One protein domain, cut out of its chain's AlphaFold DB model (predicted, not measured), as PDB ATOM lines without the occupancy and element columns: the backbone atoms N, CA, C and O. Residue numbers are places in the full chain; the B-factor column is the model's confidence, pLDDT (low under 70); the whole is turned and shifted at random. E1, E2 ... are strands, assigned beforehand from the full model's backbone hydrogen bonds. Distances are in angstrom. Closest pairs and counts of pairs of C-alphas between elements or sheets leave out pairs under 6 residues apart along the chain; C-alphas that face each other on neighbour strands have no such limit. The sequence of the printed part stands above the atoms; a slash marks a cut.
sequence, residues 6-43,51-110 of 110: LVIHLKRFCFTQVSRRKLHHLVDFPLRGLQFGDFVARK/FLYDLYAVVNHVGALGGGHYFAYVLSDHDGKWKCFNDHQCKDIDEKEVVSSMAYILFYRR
ATOM      1  N   LEU A   6      46.236  42.775   4.854       96.12
ATOM      2  CA  LEU A   6      46.361  42.959   6.289       96.12
ATOM      3  C   LEU A   6      47.284  41.889   6.873       96.12
ATOM      4  O   LEU A   6      47.034  40.694   6.745       96.12
ATOM      5  N   VAL A   7      48.336  42.336   7.556       98.19
ATOM      6  CA  VAL A   7      49.267  41.461   8.273       98.19
ATOM      7  C   VAL A   7      49.014  41.600   9.767       98.19
ATOM      8  O   VAL A   7      49.106  42.700  10.316       98.19
ATOM      9  N   ILE A   8      48.708  40.489  10.431       98.00
ATOM     10  CA  ILE A   8      48.440  40.446  11.870       98.00
ATOM     11  C   ILE A   8      49.536  39.632  12.544       98.00
ATOM     12  O   ILE A   8      49.686  38.436  12.300       98.00
ATOM     13  N   HIS A   9      50.302  40.277  13.420       98.44
ATOM     14  CA  HIS A   9      51.341  39.623  14.212       98.44
ATOM     15  C   HIS A   9      50.815  39.250  15.597       98.44
ATOM     16  O   HIS A   9      50.471  40.119  16.401       98.44
ATOM     17  N   LEU A  10      50.813  37.953  15.908       98.12
ATOM     18  CA  LEU A  10      50.545  37.466  17.255       98.12
ATOM     19  C   LEU A  10      51.835  37.586  18.078       98.12
ATOM     20  O   LEU A  10      52.770  36.800  17.912       98.12
ATOM     21  N   LYS A  11      51.897  38.578  18.977       96.50
ATOM     22  CA  LYS A  11      53.058  38.851  19.847       96.50
ATOM     23  C   LYS A  11      53.269  37.741  20.887       96.50
ATOM     24  O   LYS A  11      52.975  37.903  22.068       96.50
ATOM     25  N   ARG A  12      53.778  36.592  20.441       95.88
ATOM     26  CA  ARG A  12      53.981  35.401  21.278       95.88
ATOM     27  C   ARG A  12      55.249  35.448  22.117       95.88
ATOM     28  O   ARG A  12      55.291  34.806  23.158       95.88
ATOM     29  N   PHE A  13      56.291  36.140  21.672       94.31
ATOM     30  CA  PHE A  13      57.547  36.189  22.412       94.31
ATOM     31  C   PHE A  13      57.516  37.300  23.453       94.31
ATOM     32  O   PHE A  13      57.298  38.467  23.130       94.31
ATOM     33  N   CYS A  14      57.754  36.923  24.705       90.25
ATOM     34  CA  CYS A  14      57.834  37.842  25.826       90.25
ATOM     35  C   CYS A  14      59.237  37.799  26.422       90.25
ATOM     36  O   CYS A  14      59.763  36.725  26.728       90.25
ATOM     37  N   PHE A  15      59.794  38.987  26.627       88.00
ATOM     38  CA  PHE A  15      61.108  39.195  27.209       88.00
ATOM     39  C   PHE A  15      60.957  40.016  28.477       88.00
ATOM     40  O   PHE A  15      60.360  41.091  28.465       88.00
ATOM     41  N   THR A  16      61.513  39.510  29.565       84.94
ATOM     42  CA  THR A  16      61.759  40.272  30.785       84.94
ATOM     43  C   THR A  16      63.252  40.222  31.089       84.94
ATOM     44  O   THR A  16      64.001  39.491  30.435       84.94
ATOM     45  N   GLN A  17      63.704  40.980  32.088       86.81
ATOM     46  CA  GLN A  17      65.109  40.951  32.513       86.81
ATOM     47  C   GLN A  17      65.586  39.543  32.909       86.81
ATOM     48  O   GLN A  17      66.763  39.236  32.768       86.81
ATOM     49  N   VAL A  18      64.669  38.679  33.360       87.06
ATOM     50  CA  VAL A  18      64.983  37.357  33.926       87.06
ATOM     51  C   VAL A  18      64.406  36.185  33.133       87.06
ATOM     52  O   VAL A  18      64.747  35.038  33.398       87.06
ATOM     53  N   SER A  19      63.504  36.433  32.180       85.00
ATOM     54  CA  SER A  19      62.788  35.366  31.483       85.00
ATOM     55  C   SER A  19      62.612  35.669  30.006       85.00
ATOM     56  O   SER A  19      62.328  36.792  29.589       85.00
ATOM     57  N   ARG A  20      62.739  34.616  29.206       88.25
ATOM     58  CA  ARG A  20      62.413  34.607  27.786       88.25
ATOM     59  C   ARG A  20      61.435  33.469  27.574       88.25
ATOM     60  O   ARG A  20      61.788  32.313  27.786       88.25
ATOM     61  N   ARG A  21      60.202  33.789  27.185       90.88
ATOM     62  CA  ARG A  21      59.148  32.785  26.994       90.88
ATOM     63  C   ARG A  21      58.381  33.005  25.702       90.88
ATOM     64  O   ARG A  21      58.292  34.123  25.197       90.88
ATOM     65  N   LYS A  22      57.793  31.924  25.203       94.38
ATOM     66  CA  LYS A  22      56.844  31.933  24.094       94.38
ATOM     67  C   LYS A  22      55.451  31.620  24.638       94.38
ATOM     68  O   LYS A  22      55.289  30.709  25.443       94.38
ATOM     69  N   LEU A  23      54.450  32.380  24.213       95.06
ATOM     70  CA  LEU A  23      53.045  32.123  24.508       95.06
ATOM     71  C   LEU A  23      52.497  31.080  23.528       95.06
ATOM     72  O   LEU A  23      52.503  31.291  22.313       95.06
ATOM     73  N   HIS A  24      51.986  29.978  24.073       94.81
ATOM     74  CA  HIS A  24      51.455  28.837  23.317       94.81
ATOM     75  C   HIS A  24      49.921  28.810  23.249       94.81
ATOM     76  O   HIS A  24      49.348  27.828  22.791       94.81
ATOM     77  N   HIS A  25      49.243  29.873  23.697       97.31
ATOM     78  CA  HIS A  25      47.783  29.948  23.645       97.31
ATOM     79  C   HIS A  25      47.281  29.812  22.204       97.31
ATOM     80  O   HIS A  25      47.819  30.450  21.290       97.31
ATOM     81  N   LEU A  26      46.251  28.991  22.008       98.00
ATOM     82  CA  LEU A  26      45.508  28.977  20.758       98.00
ATOM     83  C   LEU A  26      44.812  30.333  20.610       98.00
ATOM     84  O   LEU A  26      44.118  30.780  21.520       98.00
ATOM     85  N   VAL A  27      45.043  30.988  19.477       98.38
ATOM     86  CA  VAL A  27      44.246  32.134  19.052       98.38
ATOM     87  C   VAL A  27      43.350  31.581  17.966       98.38
ATOM     88  O   VAL A  27      43.866  31.117  16.953       98.38
ATOM     89  N   ASP A  28      42.049  31.562  18.221       97.94
ATOM     90  CA  ASP A  28      41.071  31.162  17.222       97.94
ATOM     91  C   ASP A  28      40.855  32.327  16.249       97.94
ATOM     92  O   ASP A  28      40.634  33.465  16.675       97.94
ATOM     93  N   PHE A  29      41.008  32.069  14.952       97.88
ATOM     94  CA  PHE A  29      40.883  33.074  13.902       97.88
ATOM     95  C   PHE A  29      40.130  32.495  12.701       97.88
ATOM     96  O   PHE A  29      40.397  31.363  12.291       97.88
ATOM     97  N   PRO A  30      39.199  33.256  12.102       97.56
ATOM     98  CA  PRO A  30      38.414  32.762  10.985       97.56
ATOM     99  C   PRO A  30      39.256  32.721   9.707       97.56
ATOM    100  O   PRO A  30      39.991  33.657   9.395       97.56
ATOM    101  N   LEU A  31      39.111  31.652   8.928       98.06
ATOM    102  CA  LEU A  31      39.750  31.533   7.614       98.06
ATOM    103  C   LEU A  31      39.098  32.442   6.569       98.06
ATOM    104  O   LEU A  31      39.753  32.846   5.614       98.06
ATOM    105  N   ARG A  32      37.812  32.754   6.748       96.88
ATOM    106  CA  ARG A  32      37.016  33.565   5.825       96.88
ATOM    107  C   ARG A  32      36.143  34.553   6.590       96.88
ATOM    108  O   ARG A  32      35.681  34.232   7.685       96.88
ATOM    109  N   GLY A  33      35.892  35.721   6.008       94.75
ATOM    110  CA  GLY A  33      34.931  36.696   6.524       94.75
ATOM    111  C   GLY A  33      35.335  37.367   7.842       94.75
ATOM    112  O   GLY A  33      34.472  37.670   8.666       94.75
ATOM    113  N   LEU A  34      36.630  37.615   8.066       94.81
ATOM    114  CA  LEU A  34      37.086  38.399   9.216       94.81
ATOM    115  C   LEU A  34      36.622  39.857   9.073       94.81
ATOM    116  O   LEU A  34      37.114  40.584   8.214       94.81
ATOM    117  N   GLN A  35      35.688  40.280   9.927       91.31
ATOM    118  CA  GLN A  35      35.066  41.604   9.895       91.31
ATOM    119  C   GLN A  35      35.774  42.587  10.844       91.31
ATOM    120  O   GLN A  35      35.777  42.396  12.060       91.31
ATOM    121  N   PHE A  36      36.294  43.700  10.314       88.19
ATOM    122  CA  PHE A  36      36.921  44.763  11.123       88.19
ATOM    123  C   PHE A  36      36.044  45.991  11.408       88.19
ATOM    124  O   PHE A  36      36.513  46.930  12.054       88.19
ATOM    125  N   GLY A  37      34.788  46.015  10.950       84.56
ATOM    126  CA  GLY A  37      33.903  47.190  11.029       84.56
ATOM    127  C   GLY A  37      33.717  47.780  12.439       84.56
ATOM    128  O   GLY A  37      33.515  48.989  12.592       84.56
ATOM    129  N   ASP A  38      33.842  46.959  13.482       84.00
ATOM    130  CA  ASP A  38      33.716  47.403  14.874       84.00
ATOM    131  C   ASP A  38      34.998  47.981  15.469       84.00
ATOM    132  O   ASP A  38      34.934  48.763  16.415       84.00
ATOM    133  N   PHE A  39      36.150  47.690  14.866       87.06
ATOM    134  CA  PHE A  39      37.466  48.121  15.344       87.06
ATOM    135  C   PHE A  39      38.003  49.357  14.614       87.06
ATOM    136  O   PHE A  39      39.087  49.853  14.928       87.06
ATOM    137  N   VAL A  40      37.264  49.874  13.631       86.75
ATOM    138  CA  VAL A  40      37.636  51.060  12.857       86.75
ATOM    139  C   VAL A  40      36.793  52.269  13.260       86.75
ATOM    140  O   VAL A  40      35.570  52.204  13.339       86.75
ATOM    141  N   ALA A  41      37.451  53.414  13.464       84.69
ATOM    142  CA  ALA A  41      36.764  54.664  13.807       84.69
ATOM    143  C   ALA A  41      35.813  55.140  12.692       84.69
ATOM    144  O   ALA A  41      34.757  55.706  12.963       84.69
ATOM    145  N   ARG A  42      36.173  54.895  11.424       78.94
ATOM    146  CA  ARG A  42      35.306  55.187  10.279       78.94
ATOM    147  C   ARG A  42      34.398  53.992  10.026       78.94
ATOM    148  O   ARG A  42      34.866  52.977   9.517       78.94
ATOM    149  N   LYS A  43      33.118  54.138  10.357       73.06
ATOM    150  CA  LYS A  43      32.116  53.100  10.117       73.06
ATOM    151  C   LYS A  43      31.892  52.872   8.612       73.06
ATOM    152  O   LYS A  43      32.007  53.831   7.839       73.06
ATOM    153  N   PHE A  51      35.662  45.924   4.820       84.88
ATOM    154  CA  PHE A  51      36.238  45.445   6.075       84.88
ATOM    155  C   PHE A  51      36.215  43.922   6.246       84.88
ATOM    156  O   PHE A  51      36.586  43.465   7.329       84.88
ATOM    157  N   LEU A  52      35.787  43.166   5.229       92.44
ATOM    158  CA  LEU A  52      35.860  41.706   5.212       92.44
ATOM    159  C   LEU A  52      37.210  41.250   4.668       92.44
ATOM    160  O   LEU A  52      37.721  41.817   3.704       92.44
ATOM    161  N   TYR A  53      37.784  40.235   5.303       96.00
ATOM    162  CA  TYR A  53      39.055  39.663   4.892       96.00
ATOM    163  C   TYR A  53      39.043  38.142   4.977       96.00
ATOM    164  O   TYR A  53      38.559  37.567   5.954       96.00
ATOM    165  N   ASP A  54      39.703  37.516   4.009       97.25
ATOM    166  CA  ASP A  54      39.956  36.084   3.975       97.25
ATOM    167  C   ASP A  54      41.445  35.801   4.196       97.25
ATOM    168  O   ASP A  54      42.329  36.500   3.687       97.25
ATOM    169  N   LEU A  55      41.725  34.785   5.005       98.56
ATOM    170  CA  LEU A  55      43.073  34.341   5.319       98.56
ATOM    171  C   LEU A  55      43.632  33.583   4.112       98.56
ATOM    172  O   LEU A  55      43.005  32.648   3.622       98.56
ATOM    173  N   TYR A  56      44.833  33.945   3.666       98.50
ATOM    174  CA  TYR A  56      45.497  33.245   2.560       98.50
ATOM    175  C   TYR A  56      46.882  32.710   2.928       98.50
ATOM    176  O   TYR A  56      47.399  31.844   2.228       98.50
ATOM    177  N   ALA A  57      47.490  33.179   4.023       98.75
ATOM    178  CA  ALA A  57      48.715  32.580   4.535       98.75
ATOM    179  C   ALA A  57      48.867  32.711   6.054       98.75
ATOM    180  O   ALA A  57      48.417  33.677   6.673       98.75
ATOM    181  N   VAL A  58      49.561  31.743   6.646       98.88
ATOM    182  CA  VAL A  58      49.950  31.714   8.056       98.88
ATOM    183  C   VAL A  58      51.424  31.349   8.139       98.88
ATOM    184  O   VAL A  58      51.832  30.291   7.670       98.88
ATOM    185  N   VAL A  59      52.226  32.197   8.777       98.81
ATOM    186  CA  VAL A  59      53.565  31.805   9.229       98.81
ATOM    187  C   VAL A  59      53.418  31.162  10.595       98.81
ATOM    188  O   VAL A  59      52.895  31.776  11.528       98.81
ATOM    189  N   ASN A  60      53.903  29.936  10.711       98.69
ATOM    190  CA  ASN A  60      53.917  29.154  11.934       98.69
ATOM    191  C   ASN A  60      55.306  29.186  12.568       98.69
ATOM    192  O   ASN A  60      56.317  29.286  11.876       98.69
ATOM    193  N   HIS A  61      55.354  29.061  13.890       98.31
ATOM    194  CA  HIS A  61      56.589  28.861  14.633       98.31
ATOM    195  C   HIS A  61      56.424  27.711  15.625       98.31
ATOM    196  O   HIS A  61      55.499  27.716  16.445       98.31
ATOM    197  N   VAL A  62      57.377  26.783  15.651       96.69
ATOM    198  CA  VAL A  62      57.501  25.720  16.666       96.69
ATOM    199  C   VAL A  62      58.801  25.867  17.448       96.69
ATOM    200  O   VAL A  62      59.704  26.582  17.033       96.69
ATOM    201  N   GLY A  63      58.879  25.237  18.618       94.19
ATOM    202  CA  GLY A  63      60.036  25.366  19.502       94.19
ATOM    203  C   GLY A  63      60.058  26.662  20.316       94.19
ATOM    204  O   GLY A  63      59.054  27.385  20.422       94.19
ATOM    205  N   ALA A  64      61.209  26.905  20.935       87.31
ATOM    206  CA  ALA A  64      61.456  27.975  21.890       87.31
ATOM    207  C   ALA A  64      62.219  29.138  21.244       87.31
ATOM    208  O   ALA A  64      62.603  29.106  20.081       87.31
ATOM    209  N   LEU A  65      62.448  30.197  22.014       80.00
ATOM    210  CA  LEU A  65      63.146  31.381  21.520       80.00
ATOM    211  C   LEU A  65      64.629  31.113  21.182       80.00
ATOM    212  O   LEU A  65      65.152  31.681  20.234       80.00
ATOM    213  N   GLY A  66      65.306  30.261  21.959       81.69
ATOM    214  CA  GLY A  66      66.716  29.906  21.734       81.69
ATOM    215  C   GLY A  66      66.935  28.834  20.662       81.69
ATOM    216  O   GLY A  66      68.070  28.444  20.424       81.69
ATOM    217  N   GLY A  67      65.856  28.336  20.057       86.81
ATOM    218  CA  GLY A  67      65.873  27.241  19.096       86.81
ATOM    219  C   GLY A  67      64.445  26.897  18.696       86.81
ATOM    220  O   GLY A  67      63.670  26.372  19.502       86.81
ATOM    221  N   GLY A  68      64.095  27.233  17.462       93.75
ATOM    222  CA  GLY A  68      62.763  27.061  16.912       93.75
ATOM    223  C   GLY A  68      62.809  26.991  15.397       93.75
ATOM    224  O   GLY A  68      63.869  27.152  14.796       93.75
ATOM    225  N   HIS A  69      61.658  26.716  14.798       97.62
ATOM    226  CA  HIS A  69      61.547  26.512  13.360       97.62
ATOM    227  C   HIS A  69      60.322  27.218  12.803       97.62
ATOM    228  O   HIS A  69      59.255  27.191  13.427       97.62
ATOM    229  N   TYR A  70      60.488  27.847  11.643       98.12
ATOM    230  CA  TYR A  70      59.422  28.537  10.930       98.12
ATOM    231  C   TYR A  70      59.046  27.765   9.674       98.12
ATOM    232  O   TYR A  70      59.899  27.249   8.967       98.12
ATOM    233  N   PHE A  71      57.753  27.730   9.388       98.69
ATOM    234  CA  PHE A  71      57.201  27.180   8.154       98.69
ATOM    235  C   PHE A  71      55.895  27.912   7.838       98.69
ATOM    236  O   PHE A  71      55.361  28.627   8.691       98.69
ATOM    237  N   ALA A  72      55.371  27.758   6.626       98.81
ATOM    238  CA  ALA A  72      54.193  28.495   6.184       98.81
ATOM    239  C   ALA A  72      53.063  27.570   5.735       98.81
ATOM    240  O   ALA A  72      53.294  26.565   5.072       98.81
ATOM    241  N   TYR A  73      51.833  27.947   6.066       98.81
ATOM    242  CA  TYR A  73      50.636  27.465   5.391       98.81
ATOM    243  C   TYR A  73      50.175  28.532   4.410       98.81
ATOM    244  O   TYR A  73      50.074  29.697   4.790       98.81
ATOM    245  N   VAL A  74      49.915  28.161   3.161       98.69
ATOM    246  CA  VAL A  74      49.473  29.092   2.114       98.69
ATOM    247  C   VAL A  74      48.321  28.463   1.342       98.69
ATOM    248  O   VAL A  74      48.410  27.302   0.938       98.69
ATOM    249  N   LEU A  75      47.248  29.226   1.142       98.56
ATOM    250  CA  LEU A  75      46.156  28.864   0.251       98.56
ATOM    251  C   LEU A  75      46.609  29.104  -1.189       98.56
ATOM    252  O   LEU A  75      46.936  30.225  -1.576       98.56
ATOM    253  N   SER A  76      46.658  28.037  -1.974       97.12
ATOM    254  CA  SER A  76      47.054  28.096  -3.374       97.12
ATOM    255  C   SER A  76      45.888  28.581  -4.234       97.12
ATOM    256  O   SER A  76      44.848  27.930  -4.315       97.12
ATOM    257  N   ASP A  77      46.084  29.703  -4.929       93.94
ATOM    258  CA  ASP A  77      45.099  30.255  -5.871       93.94
ATOM    259  C   ASP A  77      44.916  29.379  -7.125       93.94
ATOM    260  O   ASP A  77      43.942  29.537  -7.854       93.94
ATOM    261  N   HIS A  78      45.836  28.442  -7.381       94.50
ATOM    262  CA  HIS A  78      45.784  27.565  -8.552       94.50
ATOM    263  C   HIS A  78      44.785  26.409  -8.389       94.50
ATOM    264  O   HIS A  78      44.111  26.030  -9.343       94.50
ATOM    265  N   ASP A  79      44.712  25.812  -7.198       95.94
ATOM    266  CA  ASP A  79      43.914  24.607  -6.924       95.94
ATOM    267  C   ASP A  79      42.968  24.752  -5.721       95.94
ATOM    268  O   ASP A  79      42.233  23.817  -5.409       95.94
ATOM    269  N   GLY A  80      42.967  25.908  -5.048       96.25
ATOM    270  CA  GLY A  80      42.119  26.181  -3.888       96.25
ATOM    271  C   GLY A  80      42.482  25.365  -2.647       96.25
ATOM    272  O   GLY A  80      41.662  25.255  -1.737       96.25
ATOM    273  N   LYS A  81      43.681  24.768  -2.601       97.75
ATOM    274  CA  LYS A  81      44.122  23.913  -1.492       97.75
ATOM    275  C   LYS A  81      45.114  24.621  -0.587       97.75
ATOM    276  O   LYS A  81      45.969  25.384  -1.040       97.75
ATOM    277  N   TRP A  82      45.046  24.308   0.701       98.56
ATOM    278  CA  TRP A  82      46.081  24.699   1.645       98.56
ATOM    279  C   TRP A  82      47.322  23.832   1.459       98.56
ATOM    280  O   TRP A  82      47.239  22.609   1.347       98.56
ATOM    281  N   LYS A  83      48.485  24.480   1.439       98.69
ATOM    282  CA  LYS A  83      49.784  23.826   1.309       98.69
ATOM    283  C   LYS A  83      50.698  24.237   2.452       98.69
ATOM    284  O   LYS A  83      50.756  25.409   2.819       98.69
ATOM    285  N   CYS A  84      51.423  23.270   2.996       98.62
ATOM    286  CA  CYS A  84      52.496  23.472   3.953       98.62
ATOM    287  C   CYS A  84      53.837  23.554   3.230       98.62
ATOM    288  O   CYS A  84      54.258  22.588   2.596       98.62
ATOM    289  N   PHE A  85      54.496  24.700   3.375       98.56
ATOM    290  CA  PHE A  85      55.845  24.985   2.913       98.56
ATOM    291  C   PHE A  85      56.793  24.944   4.105       98.56
ATOM    292  O   PHE A  85      56.795  25.846   4.947       98.56
ATOM    293  N   ASN A  86      57.582  23.879   4.175       98.38
ATOM    294  CA  ASN A  86      58.561  23.632   5.219       98.38
ATOM    295  C   ASN A  86      59.948  23.508   4.580       98.38
ATOM    296  O   ASN A  86      60.363  22.419   4.176       98.38
ATOM    297  N   ASP A  87      60.626  24.645   4.434       97.81
ATOM    298  CA  ASP A  87      61.878  24.798   3.694       97.81
ATOM    299  C   ASP A  87      61.790  24.230   2.265       97.81
ATOM    300  O   ASP A  87      61.130  24.799   1.399       97.81
ATOM    301  N   HIS A  88      62.434  23.091   2.012       96.69
ATOM    302  CA  HIS A  88      62.451  22.414   0.715       96.69
ATOM    303  C   HIS A  88      61.202  21.555   0.459       96.69
ATOM    304  O   HIS A  88      61.023  21.043  -0.645       96.69
ATOM    305  N   GLN A  89      60.356  21.349   1.472       96.69
ATOM    306  CA  GLN A  89      59.186  20.479   1.389       96.69
ATOM    307  C   GLN A  89      57.922  21.291   1.125       96.69
ATOM    308  O   GLN A  89      57.658  22.289   1.794       96.69
ATOM    309  N   CYS A  90      57.103  20.806   0.194       97.50
ATOM    310  CA  CYS A  90      55.765  21.318  -0.073       97.50
ATOM    311  C   CYS A  90      54.775  20.152  -0.063       97.50
ATOM    312  O   CYS A  90      54.990  19.156  -0.756       97.50
ATOM    313  N   LYS A  91      53.708  20.258   0.734       97.75
ATOM    314  CA  LYS A  91      52.655  19.235   0.821       97.75
ATOM    315  C   LYS A  91      51.276  19.862   0.968       97.75
ATOM    316  O   LYS A  91      51.146  20.882   1.639       97.75
ATOM    317  N   ASP A  92      50.258  19.230   0.399       98.25
ATOM    318  CA  ASP A  92      48.863  19.584   0.675       98.25
ATOM    319  C   ASP A  92      48.537  19.285   2.153       98.25
ATOM    320  O   ASP A  92      49.045  18.315   2.725       98.25
ATOM    321  N   ILE A  93      47.707  20.127   2.767       98.50
ATOM    322  CA  ILE A  93      47.185  19.953   4.128       98.50
ATOM    323  C   ILE A  93      45.670  20.162   4.149       98.50
ATOM    324  O   ILE A  93      45.106  20.811   3.263       98.50
ATOM    325  N   ASP A  94      45.011  19.626   5.172       98.25
ATOM    326  CA  ASP A  94      43.594  19.884   5.413       98.25
ATOM    327  C   ASP A  94      43.409  21.297   5.995       98.25
ATOM    328  O   ASP A  94      44.208  21.771   6.805       98.25
ATOM    329  N   GLU A  95      42.336  21.981   5.600       97.88
ATOM    330  CA  GLU A  95      41.998  23.319   6.093       97.88
ATOM    331  C   GLU A  95      41.890  23.370   7.630       97.88
ATOM    332  O   GLU A  95      42.268  24.367   8.250       97.88
ATOM    333  N   LYS A  96      41.467  22.270   8.269       97.75
ATOM    334  CA  LYS A  96      41.382  22.160   9.736       97.75
ATOM    335  C   LYS A  96      42.733  22.256  10.449       97.75
ATOM    336  O   LYS A  96      42.768  22.481  11.654       97.75
ATOM    337  N   GLU A  97      43.841  22.057   9.734       98.06
ATOM    338  CA  GLU A  97      45.195  22.136  10.292       98.06
ATOM    339  C   GLU A  97      45.705  23.583  10.376       98.06
ATOM    340  O   GLU A  97      46.662  23.863  11.101       98.06
ATOM    341  N   VAL A  98      45.078  24.512   9.645       98.56
ATOM    342  CA  VAL A  98      45.572  25.888   9.497       98.56
ATOM    343  C   VAL A  98      45.485  26.659  10.813       98.56
ATOM    344  O   VAL A  98      46.417  27.383  11.180       98.56
ATOM    345  N   VAL A  99      44.385  26.485  11.550       98.56
ATOM    346  CA  VAL A  99      44.190  27.101  12.865       98.56
ATOM    347  C   VAL A  99      44.907  26.259  13.917       98.56
ATOM    348  O   VAL A  99      44.470  25.172  14.287       98.56
ATOM    349  N   SER A 100      46.033  26.764  14.418       98.38
ATOM    350  CA  SER A 100      46.827  26.069  15.430       98.38
ATOM    351  C   SER A 100      47.519  27.037  16.390       98.38
ATOM    352  O   SER A 100      47.700  28.226  16.113       98.38
ATOM    353  N   SER A 101      47.990  26.518  17.527       97.94
ATOM    354  CA  SER A 101      48.801  27.284  18.487       97.94
ATOM    355  C   SER A 101      50.178  27.695  17.941       97.94
ATOM    356  O   SER A 101      50.873  28.501  18.567       97.94
ATOM    357  N   MET A 102      50.572  27.169  16.776       98.06
ATOM    358  CA  MET A 102      51.826  27.496  16.098       98.06
ATOM    359  C   MET A 102      51.732  28.801  15.301       98.06
ATOM    360  O   MET A 102      52.768  29.424  15.063       98.06
ATOM    361  N   ALA A 103      50.520  29.232  14.930       98.62
ATOM    362  CA  ALA A 103      50.290  30.422  14.118       98.62
ATOM    363  C   ALA A 103      50.928  31.662  14.755       98.62
ATOM    364  O   ALA A 103      50.675  31.966  15.923       98.62
ATOM    365  N   TYR A 104      51.762  32.377  14.005       98.38
ATOM    366  CA  TYR A 104      52.566  33.500  14.492       98.38
ATOM    367  C   TYR A 104      52.286  34.797  13.726       98.38
ATOM    368  O   TYR A 104      52.113  35.846  14.351       98.38
ATOM    369  N   ILE A 105      52.190  34.731  12.397       98.75
ATOM    370  CA  ILE A 105      51.800  35.866  11.548       98.75
ATOM    371  C   ILE A 105      50.685  35.406  10.616       98.75
ATOM    372  O   ILE A 105      50.831  34.383   9.951       98.75
ATOM    373  N   LEU A 106      49.588  36.156  10.579       98.81
ATOM    374  CA  LEU A 106      48.425  35.897   9.735       98.81
ATOM    375  C   LEU A 106      48.403  36.905   8.584       98.81
ATOM    376  O   LEU A 106      48.606  38.102   8.812       98.81
ATOM    377  N   PHE A 107      48.139  36.426   7.373       98.69
ATOM    378  CA  PHE A 107      48.060  37.236   6.163       98.69
ATOM    379  C   PHE A 107      46.658  37.157   5.575       98.69
ATOM    380  O   PHE A 107      46.230  36.120   5.067       98.69
ATOM    381  N   TYR A 108      45.964  38.283   5.644       98.00
ATOM    382  CA  TYR A 108      44.590  38.456   5.213       98.00
ATOM    383  C   TYR A 108      44.529  39.325   3.956       98.00
ATOM    384  O   TYR A 108      45.266  40.308   3.839       98.00
ATOM    385  N   ARG A 109      43.629  38.990   3.032       95.38
ATOM    386  CA  ARG A 109      43.338  39.779   1.828       95.38
ATOM    387  C   ARG A 109      41.845  40.066   1.719       95.38
ATOM    388  O   ARG A 109      41.042  39.297   2.240       95.38
ATOM    389  N   ARG A 110      41.511  41.168   1.059       91.06
ATOM    390  CA  ARG A 110      40.145  41.537   0.686       91.06
ATOM    391  C   ARG A 110      39.925  41.321  -0.804       91.06
ATOM    392  O   ARG A 110      40.901  41.543  -1.555       91.06
TER     393      ARG A 110
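AT A GLANCE: This is residues 6 to 43 and 51 to 110 of the 110 residues of a protein of Phytophthora ramorum (UniProt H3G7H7). The domain is a flat slab made of one twisted sheet of six strands, with a small hairpin of E2 and E3 at one corner, beyond the last residue of E1 and the first of E8 and beside the end of E4 at Ala 64. The unnamed residues 23 to 34 run back over one face of this sheet, where the link from E7 to E8 also passes, and residues 36 to 43 then lead away from it to a cut. The printed part has 98 residues, with no named helix and eight named strands, E1 to E8 in order along the chain, and its class is all strand. The large sheet has the order E1, E8, E4, E5, E6, E7 and is antiparallel throughout, as is the pair E2 and E3. The whole is only just compact, close to loose, with a radius of gyration of the C-alphas of 15.1 A and spans of 42 by 41 by 18 A.

IN THESE COORDINATES: E1 is residues 6 to 9, beginning at C-alpha 6 at (46.361, 42.959, 6.289). E2 is residues 13 to 15 and E3 residues 20 to 22. E4, residues 52 to 64, is the longest strand, 33.5 A from its first C-alpha at (35.860, 41.706, 5.212) to its last, and it bends by 58 degrees at residue 56. E5, residues 67 to 75, measures 27.3 A. E6 is residues 82 to 86, 13.0 A, and E7 residues 89 to 93, 12.3 A. E8, residues 103 to 109, measures 16.9 A and ends at C-alpha 109 at (43.338, 39.779, 1.828).

HOW THE PARTS SIT: E1 is an edge strand of the large sheet and is antiparallel to E8, at 171 degrees, with N 8 and O 106 2.9 A apart, within hydrogen-bond range. E8 is antiparallel to E4, with N 59 and O 105 at 2.8 A. E4, E5, E6 and E7 form a meander, each strand the antiparallel neighbour of the one before. In the hairpin of E4 and E5, N 60 and O 71 are 2.8 A apart; in that of E5 and E6, N 72 and O 85 are 2.9 A apart; in that of E6 and E7, N 84 and O 91 are 2.8 A apart. E7 is the other edge strand. In the hairpin of E2 and E3, N 14 and O 21 are 2.9 A apart. E2 is apart from E4, while the closest C-alphas of E3 and E4, those of Lys 22 and Ala 64, are 6.5 A apart. Residues 34 to 35 pair briefly, antiparallel, with residues 52 to 53 of E4.

THE WHOLE: The C-alphas farthest apart, those of Val 18 and Asp 79, are 47.7 A apart. Residues 44 to 50 are not printed, and C-alphas 43 and 51 are 9.6 A apart across this cut. Of the links that are printed whole, none is long. The mean pLDDT of the printed part is 94.6, and no printed residue is under 70.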